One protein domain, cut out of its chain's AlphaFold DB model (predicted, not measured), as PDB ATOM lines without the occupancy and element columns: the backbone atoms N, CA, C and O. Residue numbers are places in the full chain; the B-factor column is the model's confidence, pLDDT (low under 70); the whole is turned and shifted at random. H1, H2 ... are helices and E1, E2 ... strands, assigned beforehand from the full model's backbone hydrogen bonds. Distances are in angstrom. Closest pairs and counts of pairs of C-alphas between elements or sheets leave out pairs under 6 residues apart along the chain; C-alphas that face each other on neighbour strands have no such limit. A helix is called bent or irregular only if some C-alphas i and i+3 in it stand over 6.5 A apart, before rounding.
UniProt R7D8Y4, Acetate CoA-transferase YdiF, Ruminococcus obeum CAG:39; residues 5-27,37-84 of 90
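This is residues 5 to 27 and 37 to 84 of the 90 residues of the protein "Acetate CoA-transferase YdiF" of Ruminococcus obeum CAG:39 (UniProt R7D8Y4). A small three-stranded meander sheet, E3 E4 E5, makes the middle, with a separate hairpin of two strands, E1 and E2, at one end of the long axis and the short helix H1 at the other. Helix H2 sits beside the E5 edge and only grazes the sheet. The 71 printed residues run E1 E2 H1 E3 E4 E5 H2, two named helices and five named strands, both sheets antiparallel, class mixed. The whole is elongated, 39 by 25 by 18 A, and only just loose, close to compact, with a radius of gyration of the C-alphas of 13.8 A.

The inner strand E4, residues 56 to 61, forms hairpins with E3, residues 50 to 52, where N 51 and O 58 are 2.8 A apart, and with E5, residues 64 to 70, where N 59 and O 66 are 2.8 A apart. H1, residues 39 to 44, only grazes this sheet; its closest C-alphas to E4 are Ile 43 and Thr 61, 7.1 A. H2, residues 76 to 83, also only grazes it; the closest C-alphas of E5 and H2 are Val 70 and Met 76, 6.6 A. E1, residues 9 to 13, and E2, residues 16 to 21, form a hairpin at 160 degrees, with N 11 and O 18 3.0 A apart; both are apart from E3, E4, E5 and H2. Every O i to N i+4 pair is within hydrogen-bond range in H1, and 2 of 4 in H2.

E5 is 17.5 A long, E4 16.1 A, E2 15.5 A and E1 13.3 A. E1 begins at C-alpha 9 (-23.516, 36.631, 22.005), and H2 ends at C-alpha 83 (-34.298, 25.679, 16.078). H2 is only just irregular, with C-alphas 79 and 82 6.8 A apart.

The farthest C-alphas, of His 20 and Glu 44, are 39.5 A apart. Residues 28 to 36 are not printed, and C-alphas 27 and 37 are 14.6 A apart. The links printed whole are tight. No printed residue is under 70 in pLDDT.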
ATOM      1  N   ALA A   5     -27.078  27.554  24.800       94.75
ATOM      2  CA  ALA A   5     -25.944  27.745  25.696       94.75
ATOM      3  C   ALA A   5     -24.617  27.700  24.931       94.75
ATOM      4  O   ALA A   5     -24.562  27.239  23.796       94.75
ATOM      5  N   LYS A   6     -23.545  28.109  25.623       96.06
ATOM      6  CA  LYS A   6     -22.144  28.067  25.177       96.06
ATOM      7  C   LYS A   6     -21.862  28.970  23.968       96.06
ATOM      8  O   LYS A   6     -22.069  28.579  22.828       96.06
ATOM      9  N   GLY A   7     -21.327  30.162  24.244       95.25
ATOM     10  CA  GLY A   7     -20.847  31.088  23.211       95.25
ATOM     11  C   GLY A   7     -21.924  31.941  22.537       95.25
ATOM     12  O   GLY A   7     -21.627  32.554  21.519       95.25
ATOM     13  N   LEU A   8     -23.142  31.984  23.094       97.06
ATOM     14  CA  LEU A   8     -24.191  32.906  22.656       97.06
ATOM     15  C   LEU A   8     -23.759  34.353  22.939       97.06
ATOM     16  O   LEU A   8     -23.493  34.697  24.091       97.06
ATOM     17  N   GLU A   9     -23.754  35.191  21.908       97.00
ATOM     18  CA  GLU A   9     -23.516  36.631  22.005       97.00
ATOM     19  C   GLU A   9     -24.753  37.361  21.483       97.00
ATOM     20  O   GLU A   9     -25.112  37.267  20.307       97.00
ATOM     21  N   VAL A  10     -25.428  38.072  22.383       96.38
ATOM     22  CA  VAL A  10     -26.679  38.779  22.116       96.38
ATOM     23  C   VAL A  10     -26.615  40.164  22.742       96.38
ATOM     24  O   VAL A  10     -26.125  40.329  23.860       96.38
ATOM     25  N   THR A  11     -27.120  41.162  22.030       96.44
ATOM     26  CA  THR A  11     -27.279  42.529  22.537       96.44
ATOM     27  C   THR A  11     -28.731  42.946  22.447       96.44
ATOM     28  O   THR A  11     -29.439  42.540  21.525       96.44
ATOM     29  N   GLN A  12     -29.156  43.807  23.365       94.69
ATOM     30  CA  GLN A  12     -30.442  44.479  23.282       94.69
ATOM     31  C   GLN A  12     -30.208  45.986  23.271       94.69
ATOM     32  O   GLN A  12     -29.764  46.560  24.263       94.69
ATOM     33  N   GLU A  13     -30.520  46.629  22.152       94.38
ATOM     34  CA  GLU A  13     -30.372  48.071  21.978       94.38
ATOM     35  C   GLU A  13     -31.719  48.676  21.597       94.38
ATOM     36  O   GLU A  13     -32.362  48.250  20.641       94.38
ATOM     37  N   LYS A  14     -32.178  49.671  22.368       93.19
ATOM     38  CA  LYS A  14     -33.471  50.350  22.148       93.19
ATOM     39  C   LYS A  14     -34.663  49.379  22.036       93.19
ATOM     40  O   LYS A  14     -35.595  49.617  21.275       93.19
ATOM     41  N   GLY A  15     -34.626  48.280  22.795       89.56
ATOM     42  CA  GLY A  15     -35.668  47.248  22.796       89.56
ATOM     43  C   GLY A  15     -35.602  46.259  21.628       89.56
ATOM     44  O   GLY A  15     -36.422  45.348  21.576       89.56
ATOM     45  N   VAL A  16     -34.626  46.398  20.727       95.06
ATOM     46  CA  VAL A  16     -34.375  45.465  19.626       95.06
ATOM     47  C   VAL A  16     -33.258  44.510  20.024       95.06
ATOM     48  O   VAL A  16     -32.197  44.931  20.485       95.06
ATOM     49  N   VAL A  17     -33.515  43.219  19.868       96.94
ATOM     50  CA  VAL A  17     -32.577  42.133  20.126       96.94
ATOM     51  C   VAL A  17     -31.818  41.814  18.845       96.94
ATOM     52  O   VAL A  17     -32.420  41.597  17.797       96.94
ATOM     53  N   THR A  18     -30.495  41.725  18.958       96.94
ATOM     54  CA  THR A  18     -29.602  41.290  17.882       96.94
ATOM     55  C   THR A  18     -28.757  40.128  18.385       96.94
ATOM     56  O   THR A  18     -28.027  40.266  19.369       96.94
ATOM     57  N   ILE A  19     -28.854  38.980  17.714       96.06
ATOM     58  CA  ILE A  19     -28.020  37.804  17.984       96.06
ATOM     59  C   ILE A  19     -26.785  37.898  17.081       96.06
ATOM     60  O   ILE A  19     -26.880  37.683  15.875       96.06
ATOM     61  N   HIS A  20     -25.629  38.225  17.659       96.56
ATOM     62  CA  HIS A  20     -24.357  38.332  16.924       96.56
ATOM     63  C   HIS A  20     -23.732  36.966  16.673       96.56
ATOM     64  O   HIS A  20     -23.150  36.718  15.618       96.56
ATOM     65  N   LYS A  21     -23.876  36.062  17.645       96.31
ATOM     66  CA  LYS A  21     -23.356  34.700  17.579       96.31
ATOM     67  C   LYS A  21     -24.290  33.755  18.306       96.31
ATOM     68  O   LYS A  21     -24.702  34.025  19.430       96.31
ATOM     69  N   GLU A  22     -24.603  32.634  17.670       96.31
ATOM     70  CA  GLU A  22     -25.459  31.619  18.270       96.31
ATOM     71  C   GLU A  22     -24.702  30.739  19.277       96.31
ATOM     72  O   GLU A  22     -23.522  30.438  19.091       96.31
ATOM     73  N   GLY A  23     -25.407  30.288  20.321       96.50
ATOM     74  CA  GLY A  23     -24.896  29.267  21.231       96.50
ATOM     75  C   GLY A  23     -24.817  27.879  20.583       96.50
ATOM     76  O   GLY A  23     -25.738  27.444  19.899       96.50
ATOM     77  N   GLU A  24     -23.731  27.153  20.835       96.25
ATOM     78  CA  GLU A  24     -23.475  25.835  20.234       96.25
ATOM     79  C   GLU A  24     -24.374  24.717  20.782       96.25
ATOM     80  O   GLU A  24     -24.574  23.699  20.122       96.25
ATOM     81  N   ILE A  25     -24.880  24.862  22.010       96.25
ATOM     82  CA  ILE A  25     -25.605  23.794  22.708       96.25
ATOM     83  C   ILE A  25     -27.086  24.149  22.800       96.25
ATOM     84  O   ILE A  25     -27.456  25.088  23.511       96.25
ATOM     85  N   SER A  26     -27.939  23.347  22.157       95.06
ATOM     86  CA  SER A  26     -29.389  23.479  22.313       95.06
ATOM     87  C   SER A  26     -29.826  23.132  23.734       95.06
ATOM     88  O   SER A  26     -29.441  22.095  24.282       95.06
ATOM     89  N   LYS A  27     -30.643  23.997  24.343       95.56
ATOM     90  CA  LYS A  27     -31.240  23.736  25.665       95.56
ATOM     91  C   LYS A  27     -32.649  23.155  25.572       95.56
ATOM     92  O   LYS A  27     -33.125  22.599  26.561       95.56
ATOM     93  N   PHE A  37     -37.965  19.453  37.273       95.75
ATOM     94  CA  PHE A  37     -39.239  20.167  37.287       95.75
ATOM     95  C   PHE A  37     -40.291  19.381  36.501       95.75
ATOM     96  O   PHE A  37     -40.105  19.086  35.322       95.75
ATOM     97  N   SER A  38     -41.416  19.051  37.141       96.38
ATOM     98  CA  SER A  38     -42.499  18.293  36.509       96.38
ATOM     99  C   SER A  38     -43.556  19.224  35.920       96.38
ATOM    100  O   SER A  38     -44.421  19.730  36.636       96.38
ATOM    101  N   ALA A  39     -43.526  19.386  34.595       95.50
ATOM    102  CA  ALA A  39     -44.540  20.134  33.854       95.50
ATOM    103  C   ALA A  39     -45.961  19.595  34.101       95.50
ATOM    104  O   ALA A  39     -46.887  20.371  34.328       95.50
ATOM    105  N   LYS A  40     -46.117  18.264  34.140       95.69
ATOM    106  CA  LYS A  40     -47.397  17.601  34.427       95.69
ATOM    107  C   LYS A  40     -47.989  18.058  35.766       95.69
ATOM    108  O   LYS A  40     -49.122  18.523  35.795       95.69
ATOM    109  N   ARG A  41     -47.202  18.002  36.848       97.50
ATOM    110  CA  ARG A  41     -47.655  18.438  38.181       97.50
ATOM    111  C   ARG A  41     -47.967  19.930  38.228       97.50
ATOM    112  O   ARG A  41     -48.919  20.334  38.881       97.50
ATOM    113  N   ALA A  42     -47.174  20.756  37.547       97.38
ATOM    114  CA  ALA A  42     -47.421  22.194  37.493       97.38
ATOM    115  C   ALA A  42     -48.783  22.510  36.851       97.38
ATOM    116  O   ALA A  42     -49.531  23.325  37.385       97.38
ATOM    117  N   ILE A  43     -49.131  21.817  35.760       96.88
ATOM    118  CA  ILE A  43     -50.438  21.942  35.099       96.88
ATOM    119  C   ILE A  43     -51.566  21.464  36.021       96.88
ATOM    120  O   ILE A  43     -52.548  22.182  36.186       96.88
ATOM    121  N   GLU A  44     -51.414  20.294  36.650       96.88
ATOM    122  CA  GLU A  44     -52.396  19.743  37.604       96.88
ATOM    123  C   GLU A  44     -52.660  20.704  38.775       96.88
ATOM    124  O   GLU A  44     -53.797  20.864  39.209       96.88
ATOM    125  N   ASN A  45     -51.624  21.410  39.230       97.31
ATOM    126  CA  ASN A  45     -51.709  22.394  40.306       97.31
ATOM    127  C   ASN A  45     -52.177  23.789  39.841       97.31
ATOM    128  O   ASN A  45     -52.173  24.726  40.639       97.31
ATOM    129  N   GLY A  46     -52.515  23.972  38.560       96.12
ATOM    130  CA  GLY A  46     -52.917  25.271  38.008       96.12
ATOM    131  C   GLY A  46     -51.807  26.331  38.020       96.12
ATOM    132  O   GLY A  46     -52.088  27.532  37.985       96.12
ATOM    133  N   GLN A  47     -50.540  25.917  38.088       97.75
ATOM    134  CA  GLN A  47     -49.404  26.832  38.133       97.75
ATOM    135  C   GLN A  47     -49.182  27.491  36.771       97.75
ATOM    136  O   GLN A  47     -49.141  26.839  35.727       97.75
ATOM    137  N   LYS A  48     -48.969  28.809  36.788       96.69
ATOM    138  CA  LYS A  48     -48.576  29.572  35.601       96.69
ATOM    139  C   LYS A  48     -47.059  29.513  35.454       96.69
ATOM    140  O   LYS A  48     -46.343  30.089  36.266       96.69
ATOM    141  N   VAL A  49     -46.583  28.827  34.418       97.94
ATOM    142  CA  VAL A  49     -45.148  28.629  34.163       97.94
ATOM    143  C   VAL A  49     -44.758  29.321  32.864       97.94
ATOM    144  O   VAL A  49     -45.391  29.101  31.827       97.94
ATOM    145  N   LEU A  50     -43.706  30.136  32.931       98.00
ATOM    146  CA  LEU A  50     -43.120  30.843  31.797       98.00
ATOM    147  C   LEU A  50     -41.651  30.452  31.625       98.00
ATOM    148  O   LEU A  50     -40.904  30.367  32.599       98.00
ATOM    149  N   TYR A  51     -41.236  30.276  30.375       97.56
ATOM    150  CA  TYR A  51     -39.848  30.087  29.974       97.56
ATOM    151  C   TYR A  51     -39.409  31.335  29.211       97.56
ATOM    152  O   TYR A  51     -39.750  31.507  28.044       97.56
ATOM    153  N   VAL A  52     -38.690  32.221  29.899       97.19
ATOM    154  CA  VAL A  52     -38.230  33.508  29.355       97.19
ATOM    155  C   VAL A  52     -36.786  33.377  28.875       97.19
ATOM    156  O   VAL A  52     -35.894  33.022  29.661       97.19
ATOM    157  N   THR A  53     -36.565  33.673  27.597       97.50
ATOM    158  CA  THR A  53     -35.249  33.675  26.942       97.50
ATOM    159  C   THR A  53     -34.836  35.085  26.518       97.50
ATOM    160  O   THR A  53     -35.581  36.042  26.707       97.50
ATOM    161  N   GLU A  54     -33.647  35.221  25.939       95.94
ATOM    162  CA  GLU A  54     -33.175  36.457  25.312       95.94
ATOM    163  C   GLU A  54     -33.963  36.850  24.054       95.94
ATOM    164  O   GLU A  54     -33.884  38.002  23.639       95.94
ATOM    165  N   ARG A  55     -34.691  35.904  23.438       96.75
ATOM    166  CA  ARG A  55     -35.326  36.083  22.121       96.75
ATOM    167  C   ARG A  55     -36.853  35.929  22.128       96.75
ATOM    168  O   ARG A  55     -37.533  36.452  21.250       96.75
ATOM    169  N   CYS A  56     -37.399  35.205  23.104       97.81
ATOM    170  CA  CYS A  56     -38.827  34.904  23.190       97.81
ATOM    171  C   CYS A  56     -39.277  34.412  24.569       97.81
ATOM    172  O   CYS A  56     -38.462  34.033  25.421       97.81
ATOM    173  N   VAL A  57     -40.598  34.341  24.744       98.31
ATOM    174  CA  VAL A  57     -41.249  33.770  25.925       98.31
ATOM    175  C   VAL A  57     -42.170  32.623  25.525       98.31
ATOM    176  O   VAL A  57     -43.060  32.784  24.688       98.31
ATOM    177  N   PHE A  58     -42.006  31.477  26.188       98.38
ATOM    178  CA  PHE A  58     -42.965  30.377  26.122       98.38
ATOM    179  C   PHE A  58     -43.795  30.283  27.396       98.38
ATOM    180  O   PHE A  58     -43.305  30.528  28.498       98.38
ATOM    181  N   ARG A  59     -45.037  29.832  27.261       98.12
ATOM    182  CA  ARG A  59     -45.917  29.447  28.363       98.12
ATOM    183  C   ARG A  59     -46.142  27.943  28.348       98.12
ATOM    184  O   ARG A  59     -46.395  27.371  27.291       98.12
ATOM    185  N   LEU A  60     -46.121  27.316  29.521       97.94
ATOM    186  CA  LEU A  60     -46.566  25.931  29.658       97.94
ATOM    187  C   LEU A  60     -48.094  25.850  29.573       97.94
ATOM    188  O   LEU A  60     -48.802  26.564  30.282       97.94
ATOM    189  N   THR A  61     -48.598  24.953  28.735       96.81
ATOM    190  CA  THR A  61     -50.028  24.660  28.581       96.81
ATOM    191  C   THR A  61     -50.266  23.146  28.634       96.81
ATOM    192  O   THR A  61     -49.310  22.380  28.491       96.81
ATOM    193  N   PRO A  62     -51.523  22.680  28.767       95.25
ATOM    194  CA  PRO A  62     -51.846  21.255  28.670       95.25
ATOM    195  C   PRO A  62     -51.404  20.578  27.362       95.25
ATOM    196  O   PRO A  62     -51.214  19.367  27.353       95.25
ATOM    197  N   LYS A  63     -51.220  21.340  26.273       94.25
ATOM    198  CA  LYS A  63     -50.745  20.824  24.978       94.25
ATOM    199  C   LYS A  63     -49.220  20.856  24.820       94.25
ATOM    200  O   LYS A  63     -48.712  20.405  23.803       94.25
ATOM    201  N   GLY A  64     -48.491  21.403  25.794       94.94
ATOM    202  CA  GLY A  64     -47.053  21.649  25.704       94.94
ATOM    203  C   GLY A  64     -46.713  23.138  25.738       94.94
ATOM    204  O   GLY A  64     -47.433  23.942  26.341       94.94
ATOM    205  N   LEU A  65     -45.585  23.508  25.133       97.25
ATOM    206  CA  LEU A  65     -45.133  24.895  25.093       97.25
ATOM    207  C   LEU A  65     -45.928  25.694  24.057       97.25
ATOM    208  O   LEU A  65     -46.109  25.256  22.924       97.25
ATOM    209  N   LYS A  66     -46.365  26.886  24.462       97.88
ATOM    210  CA  LYS A  66     -46.936  27.900  23.578       97.88
ATOM    211  C   LYS A  66     -45.993  29.090  23.498       97.88
ATOM    212  O   LYS A  66     -45.648  29.640  24.544       97.88
ATOM    213  N   LEU A  67     -45.602  29.499  22.300       98.31
ATOM    214  CA  LEU A  67     -44.902  30.753  22.063       98.31
ATOM    215  C   LEU A  67     -45.888  31.903  22.285       98.31
ATOM    216  O   LEU A  67     -46.899  31.994  21.601       98.31
ATOM    217  N   ILE A  68     -45.634  32.748  23.282       98.06
ATOM    218  CA  ILE A  68     -46.548  33.850  23.628       98.06
ATOM    219  C   ILE A  68     -45.962  35.229  23.338       98.06
ATOM    220  O   ILE A  68     -46.708  36.201  23.313       98.06
ATOM    221  N   GLU A  69     -44.650  35.321  23.126       97.62
ATOM    222  CA  GLU A  69     -43.973  36.585  22.855       97.62
ATOM    223  C   GLU A  69     -42.686  36.347  22.062       97.62
ATOM    224  O   GLU A  69     -41.927  35.422  22.368       97.62
ATOM    225  N   VAL A  70     -42.431  37.200  21.070       97.88
ATOM    226  CA  VAL A  70     -41.190  37.254  20.286       97.88
ATOM    227  C   VAL A  70     -40.639  38.663  20.417       97.88
ATOM    228  O   VAL A  70     -41.368  39.630  20.193       97.88
ATOM    229  N   TYR A  71     -39.376  38.792  20.815       97.00
ATOM    230  CA  TYR A  71     -38.790  40.109  21.035       97.00
ATOM    231  C   TYR A  71     -38.451  40.792  19.700       97.00
ATOM    232  O   TYR A  71     -38.084  40.112  18.738       97.00
ATOM    233  N   PRO A  72     -38.561  42.132  19.607       97.12
ATOM    234  CA  PRO A  72     -38.243  42.855  18.379       97.12
ATOM    235  C   PRO A  72     -36.824  42.545  17.888       97.12
ATOM    236  O   PRO A  72     -35.905  42.464  18.694       97.12
ATOM    237  N   GLY A  73     -36.638  42.398  16.575       95.62
ATOM    238  CA  GLY A  73     -35.345  42.041  15.968       95.62
ATOM    239  C   GLY A  73     -35.079  40.538  15.837       95.62
ATOM    240  O   GLY A  73     -34.137  40.153  15.153       95.62
ATOM    241  N   VAL A  74     -35.934  39.692  16.420       97.44
ATOM    242  CA  VAL A  74     -35.866  38.228  16.302       97.44
ATOM    243  C   VAL A  74     -36.805  37.749  15.198       97.44
ATOM    244  O   VAL A  74     -37.988  38.094  15.192       97.44
ATOM    245  N   ASP A  75     -36.309  36.912  14.288       97.25
ATOM    246  CA  ASP A  75     -37.155  36.234  13.307       97.25
ATOM    247  C   ASP A  75     -37.803  35.001  13.946       97.25
ATOM    248  O   ASP A  75     -37.132  34.035  14.312       97.25
ATOM    249  N   MET A  76     -39.132  35.013  14.076       96.62
ATOM    250  CA  MET A  76     -39.865  33.925  14.727       96.62
ATOM    251  C   MET A  76     -39.561  32.555  14.111       96.62
ATOM    252  O   MET A  76     -39.418  31.571  14.834       96.62
ATOM    253  N   LYS A  77     -39.470  32.465  12.784       96.00
ATOM    254  CA  LYS A  77     -39.288  31.181  12.116       96.00
ATOM    255  C   LYS A  77     -37.841  30.718  12.247       96.00
ATOM    256  O   LYS A  77     -37.588  29.662  12.816       96.00
ATOM    257  N   LYS A  78     -36.900  31.540  11.788       96.31
ATOM    258  CA  LYS A  78     -35.478  31.194  11.704       96.31
ATOM    259  C   LYS A  78     -34.807  31.102  13.076       96.31
ATOM    260  O   LYS A  78     -33.974  30.223  13.297       96.31
ATOM    261  N   ASP A  79     -35.134  32.011  13.993       96.75
ATOM    262  CA  ASP A  79     -34.406  32.138  15.258       96.75
ATOM    263  C   ASP A  79     -35.041  31.350  16.407       96.75
ATOM    264  O   ASP A  79     -34.378  31.143  17.430       96.75
ATOM    265  N   ILE A  80     -36.289  30.896  16.240       97.00
ATOM    266  CA  ILE A  80     -37.047  30.164  17.261       97.00
ATOM    267  C   ILE A  80     -37.557  28.830  16.710       97.00
ATOM    268  O   ILE A  80     -37.042  27.793  17.117       97.00
ATOM    269  N   ILE A  81     -38.546  28.839  15.806       97.19
ATOM    270  CA  ILE A  81     -39.282  27.623  15.407       97.19
ATOM    271  C   ILE A  81     -38.364  26.585  14.757       97.19
ATOM    272  O   ILE A  81     -38.312  25.452  15.225       97.19
ATOM    273  N   ASP A  82     -37.570  26.980  13.760       96.38
ATOM    274  CA  ASP A  82     -36.669  26.080  13.025       96.38
ATOM    275  C   ASP A  82     -35.509  25.552  13.901       96.38
ATOM    276  O   ASP A  82     -34.753  24.675  13.484       96.38
ATOM    277  N   ARG A  83     -35.345  26.083  15.122       95.81
ATOM    278  CA  ARG A  83     -34.298  25.679  16.078       95.81
ATOM    279  C   ARG A  83     -34.809  24.768  17.187       95.81
ATOM    280  O   ARG A  83     -34.004  24.273  17.976       95.81
ATOM    281  N   LEU A  84     -36.122  24.571  17.281       97.12
ATOM    282  CA  LEU A  84     -36.714  23.640  18.229       97.12
ATOM    283  C   LEU A  84     -36.750  22.241  17.605       97.12
ATOM    284  O   LEU A  84     -37.136  22.098  16.448       97.12
TER     285      LEU A  84